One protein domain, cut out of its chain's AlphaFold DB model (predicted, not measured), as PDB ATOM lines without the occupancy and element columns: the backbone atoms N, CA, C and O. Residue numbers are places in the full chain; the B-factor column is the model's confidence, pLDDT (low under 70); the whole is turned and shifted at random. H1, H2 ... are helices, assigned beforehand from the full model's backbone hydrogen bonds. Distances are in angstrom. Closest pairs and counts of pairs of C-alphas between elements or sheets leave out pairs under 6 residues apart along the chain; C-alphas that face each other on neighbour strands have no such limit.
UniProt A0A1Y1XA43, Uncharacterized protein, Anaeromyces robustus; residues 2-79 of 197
ATOM      1  N   SER A   2     170.350  95.573 139.438       38.38
ATOM      2  CA  SER A   2     168.959  95.622 138.986       38.38
ATOM      3  C   SER A   2     168.853  96.836 138.073       38.38
ATOM      4  O   SER A   2     169.377  97.899 138.401       38.38
ATOM      5  N   VAL A   3     168.290  96.663 136.884       52.53
ATOM      6  CA  VAL A   3     167.877  97.815 136.090       52.53
ATOM      7  C   VAL A   3     166.796  98.481 136.937       52.53
ATOM      8  O   VAL A   3     165.786  97.837 137.205       52.53
ATOM      9  N   ASP A   4     167.063  99.680 137.463       61.44
ATOM     10  CA  ASP A   4     166.048 100.483 138.157       61.44
ATOM     11  C   ASP A   4     164.786 100.476 137.282       61.44
ATOM     12  O   ASP A   4     164.889 100.734 136.082       61.44
ATOM     13  N   SER A   5     163.620 100.107 137.826       71.62
ATOM     14  CA  SER A   5     162.384 100.072 137.033       71.62
ATOM     15  C   SER A   5     162.023 101.484 136.566       71.62
ATOM     16  O   SER A   5     162.420 102.472 137.195       71.62
ATOM     17  N   PHE A   6     161.263 101.616 135.469       72.56
ATOM     18  CA  PHE A   6     160.867 102.933 134.933       72.56
ATOM     19  C   PHE A   6     160.261 103.807 136.037       72.56
ATOM     20  O   PHE A   6     160.556 104.997 136.158       72.56
ATOM     21  N   LEU A   7     159.461 103.157 136.877       71.19
ATOM     22  CA  LEU A   7     158.758 103.742 137.996       71.19
ATOM     23  C   LEU A   7     159.707 104.301 139.063       71.19
ATOM     24  O   LEU A   7     159.604 105.475 139.405       71.19
ATOM     25  N   THR A   8     160.704 103.525 139.501       72.81
ATOM     26  CA  THR A   8     161.701 104.007 140.481       72.81
ATOM     27  C   THR A   8     162.469 105.237 139.990       72.81
ATOM     28  O   THR A   8     162.819 106.121 140.773       72.81
ATOM     29  N   ILE A   9     162.688 105.348 138.677       75.88
ATOM     30  CA  ILE A   9     163.370 106.495 138.080       75.88
ATOM     31  C   ILE A   9     162.494 107.746 138.128       75.88
ATOM     32  O   ILE A   9     162.992 108.810 138.510       75.88
ATOM     33  N   ILE A  10     161.212 107.636 137.769       74.94
ATOM     34  CA  ILE A  10     160.289 108.778 137.813       74.94
ATOM     35  C   ILE A  10     159.892 109.171 139.244       74.94
ATOM     36  O   ILE A  10     159.593 110.338 139.476       74.94
ATOM     37  N   GLU A  11     159.934 108.241 140.202       71.62
ATOM     38  CA  GLU A  11     159.645 108.497 141.621       71.62
ATOM     39  C   GLU A  11     160.823 109.138 142.374       71.62
ATOM     40  O   GLU A  11     160.616 109.747 143.416       71.62
ATOM     41  N   SER A  12     162.049 109.087 141.835       70.88
ATOM     42  CA  SER A  12     163.264 109.601 142.500       70.88
ATOM     43  C   SER A  12     163.370 111.136 142.634       70.88
ATOM     44  O   SER A  12     164.444 111.643 142.962       70.88
ATOM     45  N   GLU A  13     162.290 111.879 142.354       62.28
ATOM     46  CA  GLU A  13     162.124 113.354 142.360       62.28
ATOM     47  C   GLU A  13     163.080 114.160 141.456       62.28
ATOM     48  O   GLU A  13     162.779 115.282 141.046       62.28
ATOM     49  N   ASN A  14     164.220 113.598 141.055       77.19
ATOM     50  CA  ASN A  14     165.164 114.235 140.153       77.19
ATOM     51  C   ASN A  14     164.763 113.990 138.693       77.19
ATOM     52  O   ASN A  14     165.372 113.188 137.979       77.19
ATOM     53  N   TYR A  15     163.754 114.729 138.232       73.44
ATOM     54  CA  TYR A  15     163.232 114.614 136.868       73.44
ATOM     55  C   TYR A  15     164.288 114.845 135.783       73.44
ATOM     56  O   TYR A  15     164.243 114.204 134.738       73.44
ATOM     57  N   ASN A  16     165.294 115.687 136.032       79.44
ATOM     58  CA  ASN A  16     166.397 115.889 135.090       79.44
ATOM     59  C   ASN A  16     167.254 114.626 134.937       79.44
ATOM     60  O   ASN A  16     167.623 114.241 133.822       79.44
ATOM     61  N   LYS A  17     167.545 113.943 136.051       79.50
ATOM     62  CA  LYS A  17     168.234 112.650 136.039       79.50
ATOM     63  C   LYS A  17     167.361 111.584 135.374       79.50
ATOM     64  O   LYS A  17     167.877 110.857 134.528       79.50
ATOM     65  N   ALA A  18     166.067 111.545 135.690       77.94
ATOM     66  CA  ALA A  18     165.111 110.620 135.085       77.94
ATOM     67  C   ALA A  18     165.043 110.780 133.563       77.94
ATOM     68  O   ALA A  18     165.279 109.825 132.825       77.94
ATOM     69  N   LYS A  19     164.848 112.012 133.089       79.62
ATOM     70  CA  LYS A  19     164.836 112.377 131.668       79.62
ATOM     71  C   LYS A  19     166.116 111.943 130.960       79.62
ATOM     72  O   LYS A  19     166.052 111.399 129.861       79.62
ATOM     73  N   ARG A  20     167.285 112.136 131.584       81.94
ATOM     74  CA  ARG A  20     168.565 111.677 131.022       81.94
ATOM     75  C   ARG A  20     168.621 110.153 130.902       81.94
ATOM     76  O   ARG A  20     168.971 109.660 129.837       81.94
ATOM     77  N   ILE A  21     168.256 109.422 131.959       79.94
ATOM     78  CA  ILE A  21     168.283 107.951 131.958       79.94
ATOM     79  C   ILE A  21     167.323 107.392 130.903       79.94
ATOM     80  O   ILE A  21     167.715 106.523 130.126       79.94
ATOM     81  N   ILE A  22     166.107 107.933 130.823       77.56
ATOM     82  CA  ILE A  22     165.103 107.524 129.837       77.56
ATOM     83  C   ILE A  22     165.616 107.801 128.416       77.56
ATOM     84  O   ILE A  22     165.607 106.901 127.580       77.56
ATOM     85  N   ASN A  23     166.157 108.992 128.140       80.75
ATOM     86  CA  ASN A  23     166.735 109.325 126.830       80.75
ATOM     87  C   ASN A  23     167.910 108.416 126.438       80.75
ATOM     88  O   ASN A  23     168.047 108.031 125.273       80.75
ATOM     89  N   ASP A  24     168.762 108.045 127.390       81.75
ATOM     90  CA  ASP A  24     169.851 107.106 127.130       81.75
ATOM     91  C   ASP A  24     169.326 105.685 126.878       81.75
ATOM     92  O   ASP A  24     169.849 104.979 126.011       81.75
ATOM     93  N   ALA A  25     168.261 105.273 127.568       74.44
ATOM     94  CA  ALA A  25     167.575 104.010 127.315       74.44
ATOM     95  C   ALA A  25     166.929 103.967 125.918       74.44
ATOM     96  O   ALA A  25     167.082 102.973 125.204       74.44
ATOM     97  N   PHE A  26     166.301 105.066 125.485       73.69
ATOM     98  CA  PHE A  26     165.763 105.249 124.131       73.69
ATOM     99  C   PHE A  26     166.807 105.041 123.034       73.69
ATOM    100  O   PHE A  26     166.494 104.472 121.985       73.69
ATOM    101  N   ARG A  27     168.031 105.539 123.254       77.81
ATOM    102  CA  ARG A  27     169.159 105.392 122.320       77.81
ATOM    103  C   ARG A  27     169.666 103.956 122.255       77.81
ATOM    104  O   ARG A  27     170.149 103.531 121.213       77.81
ATOM    105  N   LYS A  28     169.562 103.222 123.363       81.38
ATOM    106  CA  LYS A  28     170.038 101.838 123.491       81.38
ATOM    107  C   LYS A  28     168.986 100.789 123.119       81.38
ATOM    108  O   LYS A  28     169.289  99.607 123.216       81.38
ATOM    109  N   ASN A  29     167.777 101.201 122.718       71.75
ATOM    110  CA  ASN A  29     166.625 100.315 122.497       71.75
ATOM    111  C   ASN A  29     166.371  99.365 123.683       71.75
ATOM    112  O   ASN A  29     166.007  98.206 123.498       71.75
ATOM    113  N   ALA A  30     166.596  99.844 124.910       74.44
ATOM    114  CA  ALA A  30     166.225  99.080 126.092       74.44
ATOM    115  C   ALA A  30     164.695  98.962 126.143       74.44
ATOM    116  O   ALA A  30     164.020  99.956 125.878       74.44
ATOM    117  N   PHE A  31     164.172  97.784 126.490       71.06
ATOM    118  CA  PHE A  31     162.741  97.541 126.678       71.06
ATOM    119  C   PHE A  31     162.355  97.848 128.129       71.06
ATOM    120  O   PHE A  31     162.947  97.285 129.050       71.06
ATOM    121  N   TRP A  32     161.397  98.751 128.320       78.88
ATOM    122  CA  TRP A  32     160.869  99.128 129.629       78.88
ATOM    123  C   TRP A  32     159.377  98.855 129.644       78.88
ATOM    124  O   TRP A  32     158.663  99.280 128.735       78.88
ATOM    125  N   ASP A  33     158.915  98.178 130.690       80.81
ATOM    126  CA  ASP A  33     157.489  98.079 130.947       80.81
ATOM    127  C   ASP A  33     157.007  99.407 131.549       80.81
ATOM    128  O   ASP A  33     157.298  99.741 132.697       80.81
ATOM    129  N   LEU A  34     156.320 100.205 130.728       85.38
ATOM    130  CA  LEU A  34     155.743 101.489 131.135       85.38
ATOM    131  C   LEU A  34     154.426 101.339 131.899       85.38
ATOM    132  O   LEU A  34     153.877 102.342 132.356       85.38
ATOM    133  N   ASN A  35     153.928 100.112 132.022       87.31
ATOM    134  CA  ASN A  35     152.703  99.778 132.724       87.31
ATOM    135  C   ASN A  35     152.978  99.026 134.037       87.31
ATOM    136  O   ASN A  35     152.031  98.644 134.726       87.31
ATOM    137  N   ASP A  36     154.251  98.853 134.413       85.25
ATOM    138  CA  ASP A  36     154.630  98.280 135.702       85.25
ATOM    139  C   ASP A  36     154.170  99.187 136.853       85.25
ATOM    140  O   ASP A  36     154.396 100.402 136.840       85.25
ATOM    141  N   ARG A  37     153.474  98.601 137.831       78.56
ATOM    142  CA  ARG A  37     152.789  99.322 138.917       78.56
ATOM    143  C   ARG A  37     153.658  99.340 140.171       78.56
ATOM    144  O   ARG A  37     154.390  98.389 140.422       78.56
ATOM    145  N   ASN A  38     153.545 100.386 140.994       74.62
ATOM    146  CA  ASN A  38     154.211 100.380 142.306       74.62
ATOM    147  C   ASN A  38     153.454  99.489 143.295       74.62
ATOM    148  O   ASN A  38     152.356  99.010 143.010       74.62
ATOM    149  N   ASP A  39     154.009  99.349 144.497       74.62
ATOM    150  CA  ASP A  39     153.408  98.602 145.609       74.62
ATOM    151  C   ASP A  39     152.004  99.109 145.998       74.62
ATOM    152  O   ASP A  39     151.234  98.392 146.629       74.62
ATOM    153  N   CYS A  40     151.641 100.335 145.608       68.81
ATOM    154  CA  CYS A  40     150.305 100.901 145.804       68.81
ATOM    155  C   CYS A  40     149.346 100.651 144.619       68.81
ATOM    156  O   CYS A  40     148.215 101.137 144.634       68.81
ATOM    157  N   GLY A  41     149.788  99.946 143.576       73.12
ATOM    158  CA  GLY A  41     149.007  99.642 142.376       73.12
ATOM    159  C   GLY A  41     148.915 100.782 141.355       73.12
ATOM    160  O   GLY A  41     148.136 100.682 140.406       73.12
ATOM    161  N   TYR A  42     149.684 101.867 141.507       75.31
ATOM    162  CA  TYR A  42     149.634 102.996 140.574       75.31
ATOM    163  C   TYR A  42     150.523 102.779 139.352       75.31
ATOM    164  O   TYR A  42     151.703 102.455 139.476       75.31
ATOM    165  N   TYR A  43     149.962 103.071 138.178       85.81
ATOM    166  CA  TYR A  43     150.703 103.147 136.924       85.81
ATOM    167  C   TYR A  43     151.616 104.390 136.866       85.81
ATOM    168  O   TYR A  43     151.284 105.436 137.443       85.81
ATOM    169  N   PRO A  44     152.718 104.351 136.100       87.44
ATOM    170  CA  PRO A  44     153.618 105.490 135.935       87.44
ATOM    171  C   PRO A  44     152.921 106.757 135.415       87.44
ATOM    172  O   PRO A  44     153.172 107.855 135.916       87.44
ATOM    173  N   LEU A  45     151.998 106.618 134.454       89.94
ATOM    174  CA  LEU A  45     151.310 107.754 133.826       89.94
ATOM    175  C   LEU A  45     150.513 108.594 134.841       89.94
ATOM    176  O   LEU A  45     150.657 109.816 134.870       89.94
ATOM    177  N   ILE A  46     149.733 107.959 135.727       85.88
ATOM    178  CA  ILE A  46     148.951 108.685 136.743       85.88
ATOM    179  C   ILE A  46     149.852 109.404 137.754       85.88
ATOM    180  O   ILE A  46     149.508 110.492 138.212       85.88
ATOM    181  N   ARG A  47     151.035 108.862 138.075       84.69
ATOM    182  CA  ARG A  47     151.999 109.535 138.964       84.69
ATOM    183  C   ARG A  47     152.565 110.803 138.331       84.69
ATOM    184  O   ARG A  47     152.628 111.828 139.006       84.69
ATOM    185  N   LEU A  48     152.917 110.754 137.048       88.75
ATOM    186  CA  LEU A  48     153.433 111.912 136.313       88.75
ATOM    187  C   LEU A  48     152.381 113.020 136.156       88.75
ATOM    188  O   LEU A  48     152.716 114.198 136.299       88.75
ATOM    189  N   VAL A  49     151.117 112.649 135.929       91.06
ATOM    190  CA  VAL A  49     149.995 113.603 135.897       91.06
ATOM    191  C   VAL A  49     149.740 114.209 137.279       91.06
ATOM    192  O   VAL A  49     149.642 115.426 137.387       91.06
ATOM    193  N   LYS A  50     149.744 113.411 138.356       86.94
ATOM    194  CA  LYS A  50     149.667 113.921 139.743       86.94
ATOM    195  C   LYS A  50     150.806 114.879 140.096       86.94
ATOM    196  O   LYS A  50     150.616 115.812 140.863       86.94
ATOM    197  N   ALA A  51     151.991 114.663 139.532       87.62
ATOM    198  CA  ALA A  51     153.133 115.558 139.690       87.62
ATOM    199  C   ALA A  51     153.079 116.802 138.783       87.62
ATOM    200  O   ALA A  51     154.009 117.609 138.801       87.62
ATOM    201  N   ASN A  52     152.033 116.940 137.964       91.12
ATOM    202  CA  ASN A  52     151.857 118.007 136.986       91.12
ATOM    203  C   ASN A  52     153.026 118.149 135.985       91.12
ATOM    204  O   ASN A  52     153.313 119.234 135.473       91.12
ATOM    205  N   ASN A  53     153.751 117.059 135.710       88.50
ATOM    206  CA  ASN A  53     154.990 117.107 134.938       88.50
ATOM    207  C   ASN A  53     154.745 116.803 133.452       88.50
ATOM    208  O   ASN A  53     155.010 115.699 132.976       88.50
ATOM    209  N   ILE A  54     154.257 117.803 132.709       91.75
ATOM    210  CA  ILE A  54     153.931 117.670 131.275       91.75
ATOM    211  C   ILE A  54     155.131 117.173 130.456       91.75
ATOM    212  O   ILE A  54     154.965 116.363 129.546       91.75
ATOM    213  N   GLU A  55     156.349 117.640 130.749       90.38
ATOM    214  CA  GLU A  55     157.538 117.227 129.992       90.38
ATOM    215  C   GLU A  55     157.794 115.723 130.099       90.38
ATOM    216  O   GLU A  55     158.119 115.077 129.104       90.38
ATOM    217  N   MET A  56     157.628 115.158 131.295       87.62
ATOM    218  CA  MET A  56     157.782 113.721 131.511       87.62
ATOM    219  C   MET A  56     156.621 112.922 130.921       87.62
ATOM    220  O   MET A  56     156.855 111.833 130.400       87.62
ATOM    221  N   VAL A  57     155.396 113.460 130.950       92.62
ATOM    222  CA  VAL A  57     154.240 112.839 130.280       92.62
ATOM    223  C   VAL A  57     154.458 112.773 128.762       92.62
ATOM    224  O   VAL A  57     154.244 111.726 128.157       92.62
ATOM    225  N   ASN A  58     154.973 113.836 128.140       92.75
ATOM    226  CA  ASN A  58     155.348 113.800 126.722       92.75
ATOM    227  C   ASN A  58     156.425 112.745 126.449       92.75
ATOM    228  O   ASN A  58     156.286 111.941 125.532       92.75
ATOM    229  N   LEU A  59     157.467 112.697 127.282       88.88
ATOM    230  CA  LEU A  59     158.563 111.746 127.112       88.88
ATOM    231  C   LEU A  59     158.090 110.283 127.166       88.88
ATOM    232  O   LEU A  59     158.525 109.469 126.350       88.88
ATOM    233  N   ILE A  60     157.213 109.939 128.117       88.62
ATOM    234  CA  ILE A  60     156.675 108.577 128.226       88.62
ATOM    235  C   ILE A  60     155.718 108.256 127.067       88.62
ATOM    236  O   ILE A  60     155.765 107.143 126.548       88.62
ATOM    237  N   ILE A  61     154.918 109.223 126.597       92.12
ATOM    238  CA  ILE A  61     154.059 109.066 125.411       92.12
ATOM    239  C   ILE A  61     154.902 108.822 124.155       92.12
ATOM    240  O   ILE A  61     154.598 107.915 123.380       92.12
ATOM    241  N   ASP A  62     155.980 109.579 123.956       89.75
ATOM    242  CA  ASP A  62     156.899 109.392 122.831       89.75
ATOM    243  C   ASP A  62     157.559 108.011 122.874       89.75
ATOM    244  O   ASP A  62     157.691 107.345 121.841       89.75
ATOM    245  N   TYR A  63     157.921 107.539 124.072       86.44
ATOM    246  CA  TYR A  63     158.483 106.200 124.254       86.44
ATOM    247  C   TYR A  63     157.466 105.133 123.896       86.44
ATOM    248  O   TYR A  63     157.778 104.207 123.142       86.44
ATOM    249  N   ALA A  64     156.257 105.273 124.432       89.31
ATOM    250  CA  ALA A  64     155.175 104.339 124.224       89.31
ATOM    251  C   ALA A  64     154.830 104.238 122.733       89.31
ATOM    252  O   ALA A  64     154.838 103.145 122.173       89.31
ATOM    253  N   ASN A  65     154.686 105.382 122.056       88.81
ATOM    254  CA  ASN A  65     154.464 105.460 120.613       88.81
ATOM    255  C   ASN A  65     155.583 104.773 119.813       88.81
ATOM    256  O   ASN A  65     155.299 103.998 118.905       88.81
ATOM    257  N   LYS A  66     156.857 105.034 120.141       87.12
ATOM    258  CA  LYS A  66     158.007 104.443 119.431       87.12
ATOM    259  C   LYS A  66     158.057 102.918 119.566       87.12
ATOM    260  O   LYS A  66     158.515 102.243 118.647       87.12
ATOM    261  N   ASN A  67     157.618 102.389 120.706       85.31
ATOM    262  CA  ASN A  67     157.690 100.965 121.030       85.31
ATOM    263  C   ASN A  67     156.333 100.247 120.920       85.31
ATOM    264  O   ASN A  67     156.238  99.087 121.312       85.31
ATOM    265  N   ASN A  68     155.302 100.903 120.371       88.94
ATOM    266  CA  ASN A  68     153.932 100.386 120.259       88.94
ATOM    267  C   ASN A  68     153.347  99.893 121.599       88.94
ATOM    268  O   ASN A  68     152.659  98.874 121.652       88.94
ATOM    269  N   ILE A  69     153.635 100.610 122.685       89.75
ATOM    270  CA  ILE A  69     153.076 100.360 124.015       89.75
ATOM    271  C   ILE A  69     151.829 101.233 124.176       89.75
ATOM    272  O   ILE A  69     151.869 102.437 123.921       89.75
ATOM    273  N   ILE A  70     150.726 100.640 124.628       90.94
ATOM    274  CA  ILE A  70     149.543 101.386 125.066       90.94
ATOM    275  C   ILE A  70     149.718 101.662 126.558       90.94
ATOM    276  O   ILE A  70     149.848 100.724 127.342       90.94
ATOM    277  N   LEU A  71     149.760 102.936 126.941       90.56
ATOM    278  CA  LEU A  71     149.871 103.340 128.336       90.56
ATOM    279  C   LEU A  71     148.572 103.018 129.058       90.56
ATOM    280  O   LEU A  71     147.489 103.383 128.605       90.56
ATOM    281  N   GLU A  72     148.698 102.386 130.210       86.44
ATOM    282  CA  GLU A  72     147.602 102.161 131.132       86.44
ATOM    283  C   GLU A  72     147.687 103.156 132.296       86.44
ATOM    284  O   GLU A  72     148.755 103.615 132.702       86.44
ATOM    285  N   TRP A  73     146.529 103.545 132.820       80.62
ATOM    286  CA  TRP A  73     146.430 104.529 133.907       80.62
ATOM    287  C   TRP A  73     145.308 104.234 134.886       80.62
ATOM    288  O   TRP A  73     145.081 105.013 135.816       80.62
ATOM    289  N   LYS A  74     144.558 103.154 134.652       69.19
ATOM    290  CA  LYS A  74     143.430 102.800 135.503       69.19
ATOM    291  C   LYS A  74     143.977 102.587 136.902       69.19
ATOM    292  O   LYS A  74     144.806 101.713 137.111       69.19
ATOM    293  N   ALA A  75     143.527 103.383 137.862       55.56
ATOM    294  CA  ALA A  75     143.825 103.106 139.252       55.56
ATOM    295  C   ALA A  75     143.031 101.854 139.645       55.56
ATOM    296  O   ALA A  75     141.911 101.937 140.136       55.56
ATOM    297  N   ILE A  76     143.594 100.673 139.393       52.34
ATOM    298  CA  ILE A  76     143.228  99.499 140.168       52.34
ATOM    299  C   ILE A  76     144.016  99.690 141.452       52.34
ATOM    300  O   ILE A  76     145.159  99.251 141.542       52.34
ATOM    301  N   MET A  77     143.449 100.436 142.403       51.53
ATOM    302  CA  MET A  77     143.936 100.336 143.772       51.53
ATOM    303  C   MET A  77     143.830  98.850 144.115       51.53
ATOM    304  O   MET A  77     142.733  98.295 144.183       51.53
ATOM    305  N   ASP A  78     144.973  98.175 144.164       45.66
ATOM    306  CA  ASP A  78     145.045  96.775 144.542       45.66
ATOM    307  C   ASP A  78     144.823  96.748 146.054       45.66
ATOM    308  O   ASP A  78     145.723  96.990 146.860       45.66
ATOM    309  N   TYR A  79     143.550  96.641 146.433       51.69
ATOM    310  CA  TYR A  79     143.090  96.684 147.811       51.69
ATOM    311  C   TYR A  79     143.523  95.412 148.546       51.69
ATOM    312  O   TYR A  79     142.750  94.474 148.723       51.69
TER     313      TYR A  79
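AT A GLANCE: This is residues 2 to 79 of the 197 residues of an uncharacterized protein of Anaeromyces robustus (UniProt A0A1Y1XA43). Four nearly aligned helices make a small bundle of two helical hairpins side by side, H1 with H2 and H3 with H4, and each helix meets two others in a ring. The two tight turns lie at one end of the bundle; at the other end the long link, residues 28 to 43, crosses from the end of H2 to the start of H3, and residues 67 to 79 run on after H4 with no named element. There are 78 residues printed, with four named helices in the order H1, H2, H3, H4 and no named strand; the class is all helix, with 39 of the 78 residues in the helices. The whole is compact, with a radius of gyration of the C-alphas of 11.8 A, and spans 37 by 27 by 26 A.

HOW THE PARTS SIT: Start at H1, residues 6 to 11, and go through a tight link to H2, residues 15 to 27. The two only just touch, with 3 pairs of C-alphas within 8 A, H2 with residues 18 to 21 alone; the closest C-alphas, of Ile 9 and Ala 18, are 5.4 A apart. Their lines stand at a shallow tilt of 14 degrees, opposite ways, a helical hairpin. Farther along come H3, residues 44 to 50, and H4, residues 54 to 66, joined by a tight link as a second helical hairpin. They touch, closest at the C-alphas of Leu 48 and Val 57, 6.2 A, with a shallow tilt of 23 degrees, opposite ways. Between the hairpins, H1 touches H3, closest at the C-alphas of Leu 7 and Pro 44, 5.8 A, with a shallow tilt of 23 degrees, the same way. H2 touches H4, closest at the C-alphas of Lys 19 and Met 56, 7.2 A, with a shallow tilt of 14 degrees, the same way. H2 and H3 are apart; H1 and H4 are only just apart, at 8.4 A. The helix packing is mostly aligned, with the 4 touching pairs at shallow tilts. In H1, H2, H3 and H4 every O i to N i+4 pair is within hydrogen-bond range.

IN THESE COORDINATES: Find C-alpha 6 at (160.867, 102.933, 134.933), where H1 begins; it measures 8.8 A from first to last C-alpha. H2 begins at C-alpha 15, (163.232, 114.614, 136.868), and runs 18.2 A. H3 measures 10.1 A. H4 also runs 18.2 A and ends at C-alpha 66, (158.007, 104.443, 119.431).

THE WHOLE: The farthest C-alphas, of Arg 27 and Tyr 79, are 37.5 A apart. The printed part has no cut, and its one long link is H2 to H3. The mean pLDDT of the printed part is 78.5; look for values under 70 at residues 2 to 4, 13, 40 and 74 to 79.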